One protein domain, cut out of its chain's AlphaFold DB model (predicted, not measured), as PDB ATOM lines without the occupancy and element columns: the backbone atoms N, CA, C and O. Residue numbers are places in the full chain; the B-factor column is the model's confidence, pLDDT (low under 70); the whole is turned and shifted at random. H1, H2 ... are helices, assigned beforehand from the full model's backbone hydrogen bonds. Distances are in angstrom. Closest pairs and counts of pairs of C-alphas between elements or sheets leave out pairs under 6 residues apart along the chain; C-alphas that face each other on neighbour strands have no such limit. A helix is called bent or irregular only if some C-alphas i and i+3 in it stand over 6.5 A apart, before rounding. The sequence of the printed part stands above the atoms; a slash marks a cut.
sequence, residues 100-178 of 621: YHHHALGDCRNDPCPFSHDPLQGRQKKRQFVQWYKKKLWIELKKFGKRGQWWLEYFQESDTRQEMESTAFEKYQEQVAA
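This is residues 100 to 178 of the 621 residues of an uncharacterized protein of Chromera velia CCMP2878 (UniProt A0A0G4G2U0). A small head of short helices and loop, with one long straight helix, H3, sticking out of it as an arm. The head holds the short H1, a long loop of residues 106 to 122, the bent helix H2, whose two arms H2a and H2b make an L, and the first turns of H3, which pack on H2a; residues 160 to 178 of H3 stand free and make much of the length. The printed part has 79 residues, with three named helices in the order H1, H2, H3 and no named strand; its class is all helix. The whole is loose, with a radius of gyration of the C-alphas of 16.5 A, and spans 59 by 24 by 19 A.

H1, residues 100 to 105, is close to but not clearly touching H2b, residues 135 to 144; their closest C-alphas, those of Ala 104 and Leu 137, are 7.6 A apart. These two run the same way at a shallow tilt of 27 degrees. H1 is near H2a, residues 123 to 132, with 7 pairs of C-alphas within 10 A. H2a and H2b are arms of H2, residues 123 to 144, assigned as one helix by its hydrogen bonds but bent: C-alphas 132 and 135 are 8.1 A apart, and the arms are about perpendicular at 89 degrees. H2a touches H3, residues 151 to 178, with residues 151 to 158 of H3 alone; the closest C-alphas, those of Arg 127 and Tyr 154, are 5.9 A apart. Their lines are only just about perpendicular, at 72 degrees. H3 is close to but not clearly touching H1, the closest C-alphas being those of Ala 104 and Trp 151, 7.3 A apart. H2b and H3 are near each other, with 6 pairs of C-alphas within 10 A. In H1, H2a, H2b and H3 every O i to N i+4 pair is within hydrogen-bond range.

H1 begins at C-alpha 100, at (122.766, 53.505, 107.572), and measures 7.6 A from first to last C-alpha. H2a measures 14.5 A and starts at C-alpha 123, at (112.898, 39.935, 107.886). Residues 133 and 134 belong to neither arm, and H2b measures 14.7 A. H3 measures 40.5 A and ends at C-alpha 178, at (96.375, 43.467, 71.574).

The C-alphas farthest apart, those of Asp 111 and Ala 178, are 59.4 A apart. The link from H1 to H2, 17 residues, is long; that from H2 to H3, 6 residues, is short. Residues 142 to 148, of which 142 to 144 belong to H2, also stand free. The printed part has no cut. Its mean pLDDT is 93.9, and no printed residue is under 70.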
ATOM      1  N   TYR A 100     122.115  54.078 108.746       96.44
ATOM      2  CA  TYR A 100     122.766  53.505 107.572       96.44
ATOM      3  C   TYR A 100     124.179  52.987 107.865       96.44
ATOM      4  O   TYR A 100     124.482  51.845 107.547       96.44
ATOM      5  N   HIS A 101     125.043  53.812 108.464       96.12
ATOM      6  CA  HIS A 101     126.453  53.461 108.653       96.12
ATOM      7  C   HIS A 101     126.613  52.290 109.624       96.12
ATOM      8  O   HIS A 101     127.348  51.358 109.328       96.12
ATOM      9  N   HIS A 102     125.846  52.285 110.716       96.94
ATOM     10  CA  HIS A 102     125.873  51.188 111.677       96.94
ATOM     11  C   HIS A 102     125.420  49.865 111.044       96.94
ATOM     12  O   HIS A 102     126.141  48.877 111.094       96.94
ATOM     13  N   HIS A 103     124.258  49.837 110.382       96.31
ATOM     14  CA  HIS A 103     123.706  48.578 109.873       96.31
ATOM     15  C   HIS A 103     124.287  48.121 108.531       96.31
ATOM     16  O   HIS A 103     124.310  46.918 108.272       96.31
ATOM     17  N   ALA A 104     124.728  49.040 107.666       95.69
ATOM     18  CA  ALA A 104     125.332  48.688 106.382       95.69
ATOM     19  C   ALA A 104     126.840  48.446 106.500       95.69
ATOM     20  O   ALA A 104     127.334  47.507 105.893       95.69
ATOM     21  N   LEU A 105     127.567  49.273 107.261       93.94
ATOM     22  CA  LEU A 105     129.035  49.232 107.315       93.94
ATOM     23  C   LEU A 105     129.584  48.632 108.618       93.94
ATOM     24  O   LEU A 105     130.768  48.328 108.677       93.94
ATOM     25  N   GLY A 106     128.754  48.464 109.651       94.69
ATOM     26  CA  GLY A 106     129.160  47.944 110.962       94.69
ATOM     27  C   GLY A 106     129.780  48.988 111.895       94.69
ATOM     28  O   GLY A 106     129.864  48.746 113.092       94.69
ATOM     29  N   ASP A 107     130.156  50.159 111.377       93.69
ATOM     30  CA  ASP A 107     130.823  51.214 112.139       93.69
ATOM     31  C   ASP A 107     130.153  52.577 111.893       93.69
ATOM     32  O   ASP A 107     130.071  53.069 110.761       93.69
ATOM     33  N   CYS A 108     129.633  53.191 112.960       97.06
ATOM     34  CA  CYS A 108     129.054  54.529 112.914       97.06
ATOM     35  C   CYS A 108     129.910  55.496 113.726       97.06
ATOM     36  O   CYS A 108     129.996  55.395 114.942       97.06
ATOM     37  N   ARG A 109     130.470  56.496 113.041       96.50
ATOM     38  CA  ARG A 109     131.396  57.477 113.627       96.50
ATOM     39  C   ARG A 109     130.735  58.581 114.458       96.50
ATOM     40  O   ARG A 109     131.442  59.424 114.996       96.50
ATOM     41  N   ASN A 110     129.405  58.641 114.498       95.19
ATOM     42  CA  ASN A 110     128.687  59.711 115.188       95.19
ATOM     43  C   ASN A 110     128.254  59.231 116.574       95.19
ATOM     44  O   ASN A 110     127.455  58.299 116.656       95.19
ATOM     45  N   ASP A 111     128.706  59.913 117.625       94.50
ATOM     46  CA  ASP A 111     128.282  59.678 119.006       94.50
ATOM     47  C   ASP A 111     127.922  61.019 119.691       94.50
ATOM     48  O   ASP A 111     128.791  61.889 119.791       94.50
ATOM     49  N   PRO A 112     126.656  61.257 120.097       94.75
ATOM     50  CA  PRO A 112     125.491  60.389 119.908       94.75
ATOM     51  C   PRO A 112     124.966  60.421 118.462       94.75
ATOM     52  O   PRO A 112     124.708  61.485 117.885       94.75
ATOM     53  N   CYS A 113     124.749  59.245 117.862       97.06
ATOM     54  CA  CYS A 113     124.155  59.146 116.529       97.06
ATOM     55  C   CYS A 113     122.686  59.613 116.555       97.06
ATOM     56  O   CYS A 113     121.911  59.176 117.405       97.06
ATOM     57  N   PRO A 114     122.243  60.467 115.610       96.19
ATOM     58  CA  PRO A 114     120.848  60.905 115.566       96.19
ATOM     59  C   PRO A 114     119.867  59.815 115.095       96.19
ATOM     60  O   PRO A 114     118.658  60.011 115.210       96.19
ATOM     61  N   PHE A 115     120.365  58.712 114.534       96.44
ATOM     62  CA  PHE A 115     119.585  57.569 114.052       96.44
ATOM     63  C   PHE A 115     119.702  56.393 115.028       96.44
ATOM     64  O   PHE A 115     120.683  56.310 115.763       96.44
ATOM     65  N   SER A 116     118.738  55.470 115.019       95.81
ATOM     66  CA  SER A 116     118.788  54.301 115.910       95.81
ATOM     67  C   SER A 116     119.872  53.305 115.481       95.81
ATOM     68  O   SER A 116     120.060  53.040 114.290       95.81
ATOM     69  N   HIS A 117     120.597  52.781 116.471       97.31
ATOM     70  CA  HIS A 117     121.520  51.646 116.347       97.31
ATOM     71  C   HIS A 117     120.883  50.343 116.859       97.31
ATOM     72  O   HIS A 117     121.571  49.336 117.008       97.31
ATOM     73  N   ASP A 118     119.576  50.343 117.134       96.44
ATOM     74  CA  ASP A 118     118.891  49.158 117.636       96.44
ATOM     75  C   ASP A 118     118.947  48.043 116.586       96.44
ATOM     76  O   ASP A 118     118.695  48.291 115.400       96.44
ATOM     77  N   PRO A 119     119.237  46.794 116.983       96.62
ATOM     78  CA  PRO A 119     119.305  45.681 116.051       96.62
ATOM     79  C   PRO A 119     118.048  45.577 115.174       96.62
ATOM     80  O   PRO A 119     116.913  45.566 115.660       96.62
ATOM     81  N   LEU A 120     118.249  45.439 113.859       96.06
ATOM     82  CA  LEU A 120     117.168  45.218 112.897       96.06
ATOM     83  C   LEU A 120     116.589  43.805 113.060       96.06
ATOM     84  O   LEU A 120     116.973  42.864 112.360       96.06
ATOM     85  N   GLN A 121     115.659  43.658 114.001       95.12
ATOM     86  CA  GLN A 121     114.970  42.397 114.253       95.12
ATOM     87  C   GLN A 121     113.900  42.125 113.187       95.12
ATOM     88  O   GLN A 121     113.044  42.963 112.894       95.12
ATOM     89  N   GLY A 122     113.934  40.913 112.632       94.50
ATOM     90  CA  GLY A 122     112.938  40.421 111.686       94.50
ATOM     91  C   GLY A 122     113.216  40.755 110.218       94.50
ATOM     92  O   GLY A 122     113.795  41.781 109.852       94.50
ATOM     93  N   ARG A 123     112.738  39.862 109.347       94.50
ATOM     94  CA  ARG A 123     112.898  39.935 107.886       94.50
ATOM     95  C   ARG A 123     112.292  41.216 107.293       94.50
ATOM     96  O   ARG A 123     112.843  41.794 106.360       94.50
ATOM     97  N   GLN A 124     111.178  41.694 107.852       90.31
ATOM     98  CA  GLN A 124     110.459  42.869 107.351       90.31
ATOM     99  C   GLN A 124     111.223  44.182 107.575       90.31
ATOM    100  O   GLN A 124     111.352  44.963 106.634       90.31
ATOM    101  N   LYS A 125     111.779  44.412 108.775       90.19
ATOM    102  CA  LYS A 125     112.580  45.618 109.059       90.19
ATOM    103  C   LYS A 125     113.850  45.654 108.207       90.19
ATOM    104  O   LYS A 125     114.206  46.699 107.674       90.19
ATOM    105  N   LYS A 126     114.486  44.494 108.008       95.50
ATOM    106  CA  LYS A 126     115.628  44.327 107.096       95.50
ATOM    107  C   LYS A 126     115.272  44.687 105.649       95.50
ATOM    108  O   LYS A 126     115.984  45.472 105.030       95.50
ATOM    109  N   ARG A 127     114.134  44.204 105.129       93.69
ATOM    110  CA  ARG A 127     113.625  44.596 103.798       93.69
ATOM    111  C   ARG A 127     113.367  46.100 103.688       93.69
ATOM    112  O   ARG A 127     113.780  46.706 102.705       93.69
ATOM    113  N   GLN A 128     112.723  46.707 104.687       90.62
ATOM    114  CA  GLN A 128     112.464  48.153 104.708       90.62
ATOM    115  C   GLN A 128     113.763  48.964 104.713       90.62
ATOM    116  O   GLN A 128     113.894  49.903 103.934       90.62
ATOM    117  N   PHE A 129     114.757  48.554 105.509       94.88
ATOM    118  CA  PHE A 129     116.087  49.163 105.500       94.88
ATOM    119  C   PHE A 129     116.702  49.151 104.097       94.88
ATOM    120  O   PHE A 129     117.144  50.189 103.599       94.88
ATOM    121  N   VAL A 130     116.690  47.992 103.433       95.50
ATOM    122  CA  VAL A 130     117.220  47.861 102.074       95.50
ATOM    123  C   VAL A 130     116.462  48.740 101.086       95.50
ATOM    124  O   VAL A 130     117.096  49.403 100.272       95.50
ATOM    125  N   GLN A 131     115.132  48.808 101.174       91.88
ATOM    126  CA  GLN A 131     114.330  49.675 100.310       91.88
ATOM    127  C   GLN A 131     114.663  51.158 100.512       91.88
ATOM    128  O   GLN A 131     114.925  51.860  99.533       91.88
ATOM    129  N   TRP A 132     114.733  51.631 101.760       90.62
ATOM    130  CA  TRP A 132     115.062  53.027 102.068       90.62
ATOM    131  C   TRP A 132     116.459  53.421 101.597       90.62
ATOM    132  O   TRP A 132     116.666  54.516 101.071       90.62
ATOM    133  N   TYR A 133     117.431  52.523 101.759       94.00
ATOM    134  CA  TYR A 133     118.829  52.799 101.453       94.00
ATOM    135  C   TYR A 133     119.304  52.228 100.116       94.00
ATOM    136  O   TYR A 133     120.495  52.330  99.817       94.00
ATOM    137  N   LYS A 134     118.398  51.720  99.269       93.75
ATOM    138  CA  LYS A 134     118.703  51.016  98.011       93.75
ATOM    139  C   LYS A 134     119.755  51.736  97.166       93.75
ATOM    140  O   LYS A 134     120.779  51.164  96.805       93.75
ATOM    141  N   LYS A 135     119.565  53.036  96.920       93.00
ATOM    142  CA  LYS A 135     120.503  53.838  96.116       93.00
ATOM    143  C   LYS A 135     121.904  53.927  96.736       93.00
ATOM    144  O   LYS A 135     122.886  53.903  96.002       93.00
ATOM    145  N   LYS A 136     122.007  54.053  98.064       93.88
ATOM    146  CA  LYS A 136     123.302  54.123  98.761       93.88
ATOM    147  C   LYS A 136     123.981  52.755  98.798       93.88
ATOM    148  O   LYS A 136     125.147  52.669  98.433       93.88
ATOM    149  N   LEU A 137     123.229  51.703  99.125       95.31
ATOM    150  CA  LEU A 137     123.721  50.324  99.141       95.31
ATOM    151  C   LEU A 137     124.269  49.902  97.775       95.31
ATOM    152  O   LEU A 137     125.330  49.297  97.703       95.31
ATOM    153  N   TRP A 138     123.616  50.303  96.682       94.31
ATOM    154  CA  TRP A 138     124.113  50.037  95.332       94.31
ATOM    155  C   TRP A 138     125.453  50.724  95.024       94.31
ATOM    156  O   TRP A 138     126.314  50.143  94.366       94.31
ATOM    157  N   ILE A 139     125.651  51.957  95.502       94.25
ATOM    158  CA  ILE A 139     126.933  52.664  95.355       94.25
ATOM    159  C   ILE A 139     128.027  51.930  96.136       94.25
ATOM    160  O   ILE A 139     129.125  51.752  95.617       94.25
ATOM    161  N   GLU A 140     127.730  51.483  97.355       93.75
ATOM    162  CA  GLU A 140     128.682  50.732  98.178       93.75
ATOM    163  C   GLU A 140     129.010  49.363  97.573       93.75
ATOM    164  O   GLU A 140     130.182  49.002  97.477       93.75
ATOM    165  N   LEU A 141     128.005  48.662  97.041       94.44
ATOM    166  CA  LEU A 141     128.181  47.401  96.323       94.44
ATOM    167  C   LEU A 141     129.135  47.551  95.130       94.44
ATOM    168  O   LEU A 141     129.974  46.684  94.888       94.44
ATOM    169  N   LYS A 142     129.036  48.669  94.400       94.62
ATOM    170  CA  LYS A 142     129.937  48.987  93.285       94.62
ATOM    171  C   LYS A 142     131.361  49.313  93.720       94.62
ATOM    172  O   LYS A 142     132.286  49.035  92.967       94.62
ATOM    173  N   LYS A 143     131.532  49.932  94.888       94.12
ATOM    174  CA  LYS A 143     132.847  50.352  95.390       94.12
ATOM    175  C   LYS A 143     133.625  49.206  96.025       94.12
ATOM    176  O   LYS A 143     134.806  49.056  95.745       94.12
ATOM    177  N   PHE A 144     132.973  48.430  96.888       89.31
ATOM    178  CA  PHE A 144     133.641  47.479  97.782       89.31
ATOM    179  C   PHE A 144     133.390  46.009  97.416       89.31
ATOM    180  O   PHE A 144     134.006  45.110  97.990       89.31
ATOM    181  N   GLY A 145     132.529  45.738  96.430       89.12
ATOM    182  CA  GLY A 145     132.180  44.380  96.020       89.12
ATOM    183  C   GLY A 145     131.232  43.674  97.001       89.12
ATOM    184  O   GLY A 145     130.640  44.282  97.886       89.12
ATOM    185  N   LYS A 146     131.041  42.363  96.804       77.06
ATOM    186  CA  LYS A 146     129.932  41.573  97.381       77.06
ATOM    187  C   LYS A 146     130.212  40.901  98.742       77.06
ATOM    188  O   LYS A 146     129.544  39.924  99.067       77.06
ATOM    189  N   ARG A 147     131.217  41.300  99.529       71.31
ATOM    190  CA  ARG A 147     131.648  40.436 100.652       71.31
ATOM    191  C   ARG A 147     130.824  40.622 101.930       71.31
ATOM    192  O   ARG A 147     130.893  41.665 102.569       71.31
ATOM    193  N   GLY A 148     130.108  39.559 102.309       75.75
ATOM    194  CA  GLY A 148     129.680  39.265 103.684       75.75
ATOM    195  C   GLY A 148     128.578  40.142 104.279       75.75
ATOM    196  O   GLY A 148     128.316  40.045 105.474       75.75
ATOM    197  N   GLN A 149     127.932  41.005 103.494       91.19
ATOM    198  CA  GLN A 149     126.938  41.928 104.041       91.19
ATOM    199  C   GLN A 149     125.534  41.323 104.002       91.19
ATOM    200  O   GLN A 149     125.023  40.963 102.943       91.19
ATOM    201  N   TRP A 150     124.893  41.249 105.171       95.00
ATOM    202  CA  TRP A 150     123.573  40.634 105.353       95.00
ATOM    203  C   TRP A 150     122.488  41.248 104.458       95.00
ATOM    204  O   TRP A 150     121.528  40.577 104.096       95.00
ATOM    205  N   TRP A 151     122.610  42.530 104.101       95.38
ATOM    206  CA  TRP A 151     121.611  43.228 103.294       95.38
ATOM    207  C   TRP A 151     121.672  42.851 101.811       95.38
ATOM    208  O   TRP A 151     120.736  43.174 101.085       95.38
ATOM    209  N   LEU A 152     122.726  42.170 101.347       95.50
ATOM    210  CA  LEU A 152     122.889  41.812  99.937       95.50
ATOM    211  C   LEU A 152     121.800  40.844  99.454       95.50
ATOM    212  O   LEU A 152     121.273  41.027  98.360       95.50
ATOM    213  N   GLU A 153     121.422  39.870 100.284       95.31
ATOM    214  CA  GLU A 153     120.331  38.926  99.998       95.31
ATOM    215  C   GLU A 153     119.006  39.675  99.774       95.31
ATOM    216  O   GLU A 153     118.328  39.508  98.764       95.31
ATOM    217  N   TYR A 154     118.679  40.592 100.685       95.38
ATOM    218  CA  TYR A 154     117.481  41.430 100.610       95.38
ATOM    219  C   TYR A 154     117.512  42.416  99.441       95.38
ATOM    220  O   TYR A 154     116.469  42.767  98.889       95.38
ATOM    221  N   PHE A 155     118.704  42.894  99.084       94.75
ATOM    222  CA  PHE A 155     118.913  43.787  97.954       94.75
ATOM    223  C   PHE A 155     118.614  43.069  96.639       94.75
ATOM    224  O   PHE A 155     117.836  43.579  95.838       94.75
ATOM    225  N   GLN A 156     119.145  41.856  96.469       94.62
ATOM    226  CA  GLN A 156     118.856  41.003  95.316       94.62
ATOM    227  C   GLN A 156     117.371  40.641  95.247       94.62
ATOM    228  O   GLN A 156     116.757  40.813  94.201       94.62
ATOM    229  N   GLU A 157     116.761  40.251  96.373       94.38
ATOM    230  CA  GLU A 157     115.320  39.981  96.441       94.38
ATOM    231  C   GLU A 157     114.490  41.199  95.988       94.38
ATOM    232  O   GLU A 157     113.507  41.055  95.259       94.38
ATOM    233  N   SER A 158     114.890  42.412  96.383       92.00
ATOM    234  CA  SER A 158     114.216  43.640  95.953       92.00
ATOM    235  C   SER A 158     114.420  43.961  94.472       92.00
ATOM    236  O   SER A 158     113.517  44.558  93.885       92.00
ATOM    237  N   ASP A 159     115.581  43.656  93.896       91.38
ATOM    238  CA  ASP A 159     115.861  43.877  92.474       91.38
ATOM    239  C   ASP A 159     115.090  42.880  91.608       91.38
ATOM    240  O   ASP A 159     114.323  43.305  90.747       91.38
ATOM    241  N   THR A 160     115.166  41.582  91.917       93.56
ATOM    242  CA  THR A 160     114.406  40.542  91.209       93.56
ATOM    243  C   THR A 160     112.906  40.810  91.269       93.56
ATOM    244  O   THR A 160     112.210  40.703  90.261       93.56
ATOM    245  N   ARG A 161     112.379  41.230  92.427       91.25
ATOM    246  CA  ARG A 161     110.963  41.601  92.537       91.25
ATOM    247  C   ARG A 161     110.601  42.781  91.632       91.25
ATOM    248  O   ARG A 161     109.545  42.755  91.008       91.25
ATOM    249  N   GLN A 162     111.455  43.799  91.556       90.94
ATOM    250  CA  GLN A 162     111.211  44.961  90.705       90.94
ATOM    251  C   GLN A 162     111.240  44.590  89.214       90.94
ATOM    252  O   GLN A 162     110.417  45.095  88.455       90.94
ATOM    253  N   GLU A 163     112.129  43.682  88.808       93.44
ATOM    254  CA  GLU A 163     112.179  43.134  87.444       93.44
ATOM    255  C   GLU A 163     110.928  42.307  87.108       93.44
ATOM    256  O   GLU A 163     110.357  42.420  86.020       93.44
ATOM    257  N   MET A 164     110.434  41.503  88.053       94.25
ATOM    258  CA  MET A 164     109.171  40.779  87.884       94.25
ATOM    259  C   MET A 164     107.977  41.735  87.758       94.25
ATOM    260  O   MET A 164     107.103  41.527  86.920       94.25
ATOM    261  N   GLU A 165     107.936  42.804  88.555       93.62
ATOM    262  CA  GLU A 165     106.878  43.819  88.481       93.62
ATOM    263  C   GLU A 165     106.937  44.611  87.161       93.62
ATOM    264  O   GLU A 165     105.891  44.872  86.562       93.62
ATOM    265  N   SER A 166     108.132  44.943  86.651       94.00
ATOM    266  CA  SER A 166     108.275  45.633  85.362       94.00
ATOM    267  C   SER A 166     107.879  44.749  84.182       94.00
ATOM    268  O   SER A 166     107.117  45.188  83.324       94.00
ATOM    269  N   THR A 167     108.316  43.488  84.167       96.12
ATOM    270  CA  THR A 167     107.948  42.529  83.111       96.12
ATOM    271  C   THR A 167     106.455  42.195  83.132       96.12
ATOM    272  O   THR A 167     105.829  42.083  82.078       96.12
ATOM    273  N   ALA A 168     105.839  42.089  84.314       96.50
ATOM    274  CA  ALA A 168     104.391  41.924  84.438       96.50
ATOM    275  C   ALA A 168     103.626  43.143  83.894       96.50
ATOM    276  O   ALA A 168     102.613  42.987  83.211       96.50
ATOM    277  N   PHE A 169     104.121  44.355  84.158       96.50
ATOM    278  CA  PHE A 169     103.522  45.584  83.648       96.50
ATOM    279  C   PHE A 169     103.649  45.719  82.124       96.50
ATOM    280  O   PHE A 169     102.691  46.134  81.471       96.50
ATOM    281  N   GLU A 170     104.788  45.336  81.546       96.56
ATOM    282  CA  GLU A 170     104.982  45.287  80.090       96.56
ATOM    283  C   GLU A 170     104.018  44.294  79.431       96.56
ATOM    284  O   GLU A 170     103.274  44.678  78.528       96.56
ATOM    285  N   LYS A 171     103.909  43.069  79.962       97.69
ATOM    286  CA  LYS A 171     102.932  42.073  79.485       97.69
ATOM    287  C   LYS A 171     101.493  42.577  79.571       97.69
ATOM    288  O   LYS A 171     100.696  42.343  78.666       97.69
ATOM    289  N   TYR A 172     101.146  43.285  80.644       97.56
ATOM    290  CA  TYR A 172      99.829  43.903  80.769       97.56
ATOM    291  C   TYR A 172      99.594  44.964  79.681       97.56
ATOM    292  O   TYR A 172      98.527  44.989  79.067       97.56
ATOM    293  N   GLN A 173     100.585  45.813  79.387       96.56
ATOM    294  CA  GLN A 173     100.478  46.787  78.294       96.56
ATOM    295  C   GLN A 173     100.324  46.114  76.927       96.56
ATOM    296  O   GLN A 173      99.510  46.569  76.123       96.56
ATOM    297  N   GLU A 174     101.040  45.020  76.674       97.00
ATOM    298  CA  GLU A 174     100.905  44.238  75.441       97.00
ATOM    299  C   GLU A 174      99.505  43.637  75.292       97.00
ATOM    300  O   GLU A 174      98.918  43.719  74.214       97.00
ATOM    301  N   GLN A 175      98.930  43.100  76.373       97.06
ATOM    302  CA  GLN A 175      97.562  42.572  76.374       97.06
ATOM    303  C   GLN A 175      96.526  43.662  76.089       97.06
ATOM    304  O   GLN A 175      95.611  43.457  75.289       97.06
ATOM    305  N   VAL A 176      96.677  44.841  76.699       97.25
ATOM    306  CA  VAL A 176      95.802  45.989  76.429       97.25
ATOM    307  C   VAL A 176      95.934  46.429  74.967       97.25
ATOM    308  O   VAL A 176      94.921  46.622  74.298       97.25
ATOM    309  N   ALA A 177      97.157  46.519  74.439       95.62
ATOM    310  CA  ALA A 177      97.397  46.880  73.044       95.62
ATOM    311  C   ALA A 177      96.832  45.839  72.059       95.62
ATOM    312  O   ALA A 177      96.250  46.207  71.039       95.62
ATOM    313  N   ALA A 178      96.959  44.545  72.367       95.44
ATOM    314  CA  ALA A 178      96.375  43.467  71.574       95.44
ATOM    315  C   ALA A 178      94.841  43.536  71.567       95.44
ATOM    316  O   ALA A 178      94.230  43.389  70.512       95.44
TER     317      ALA A 178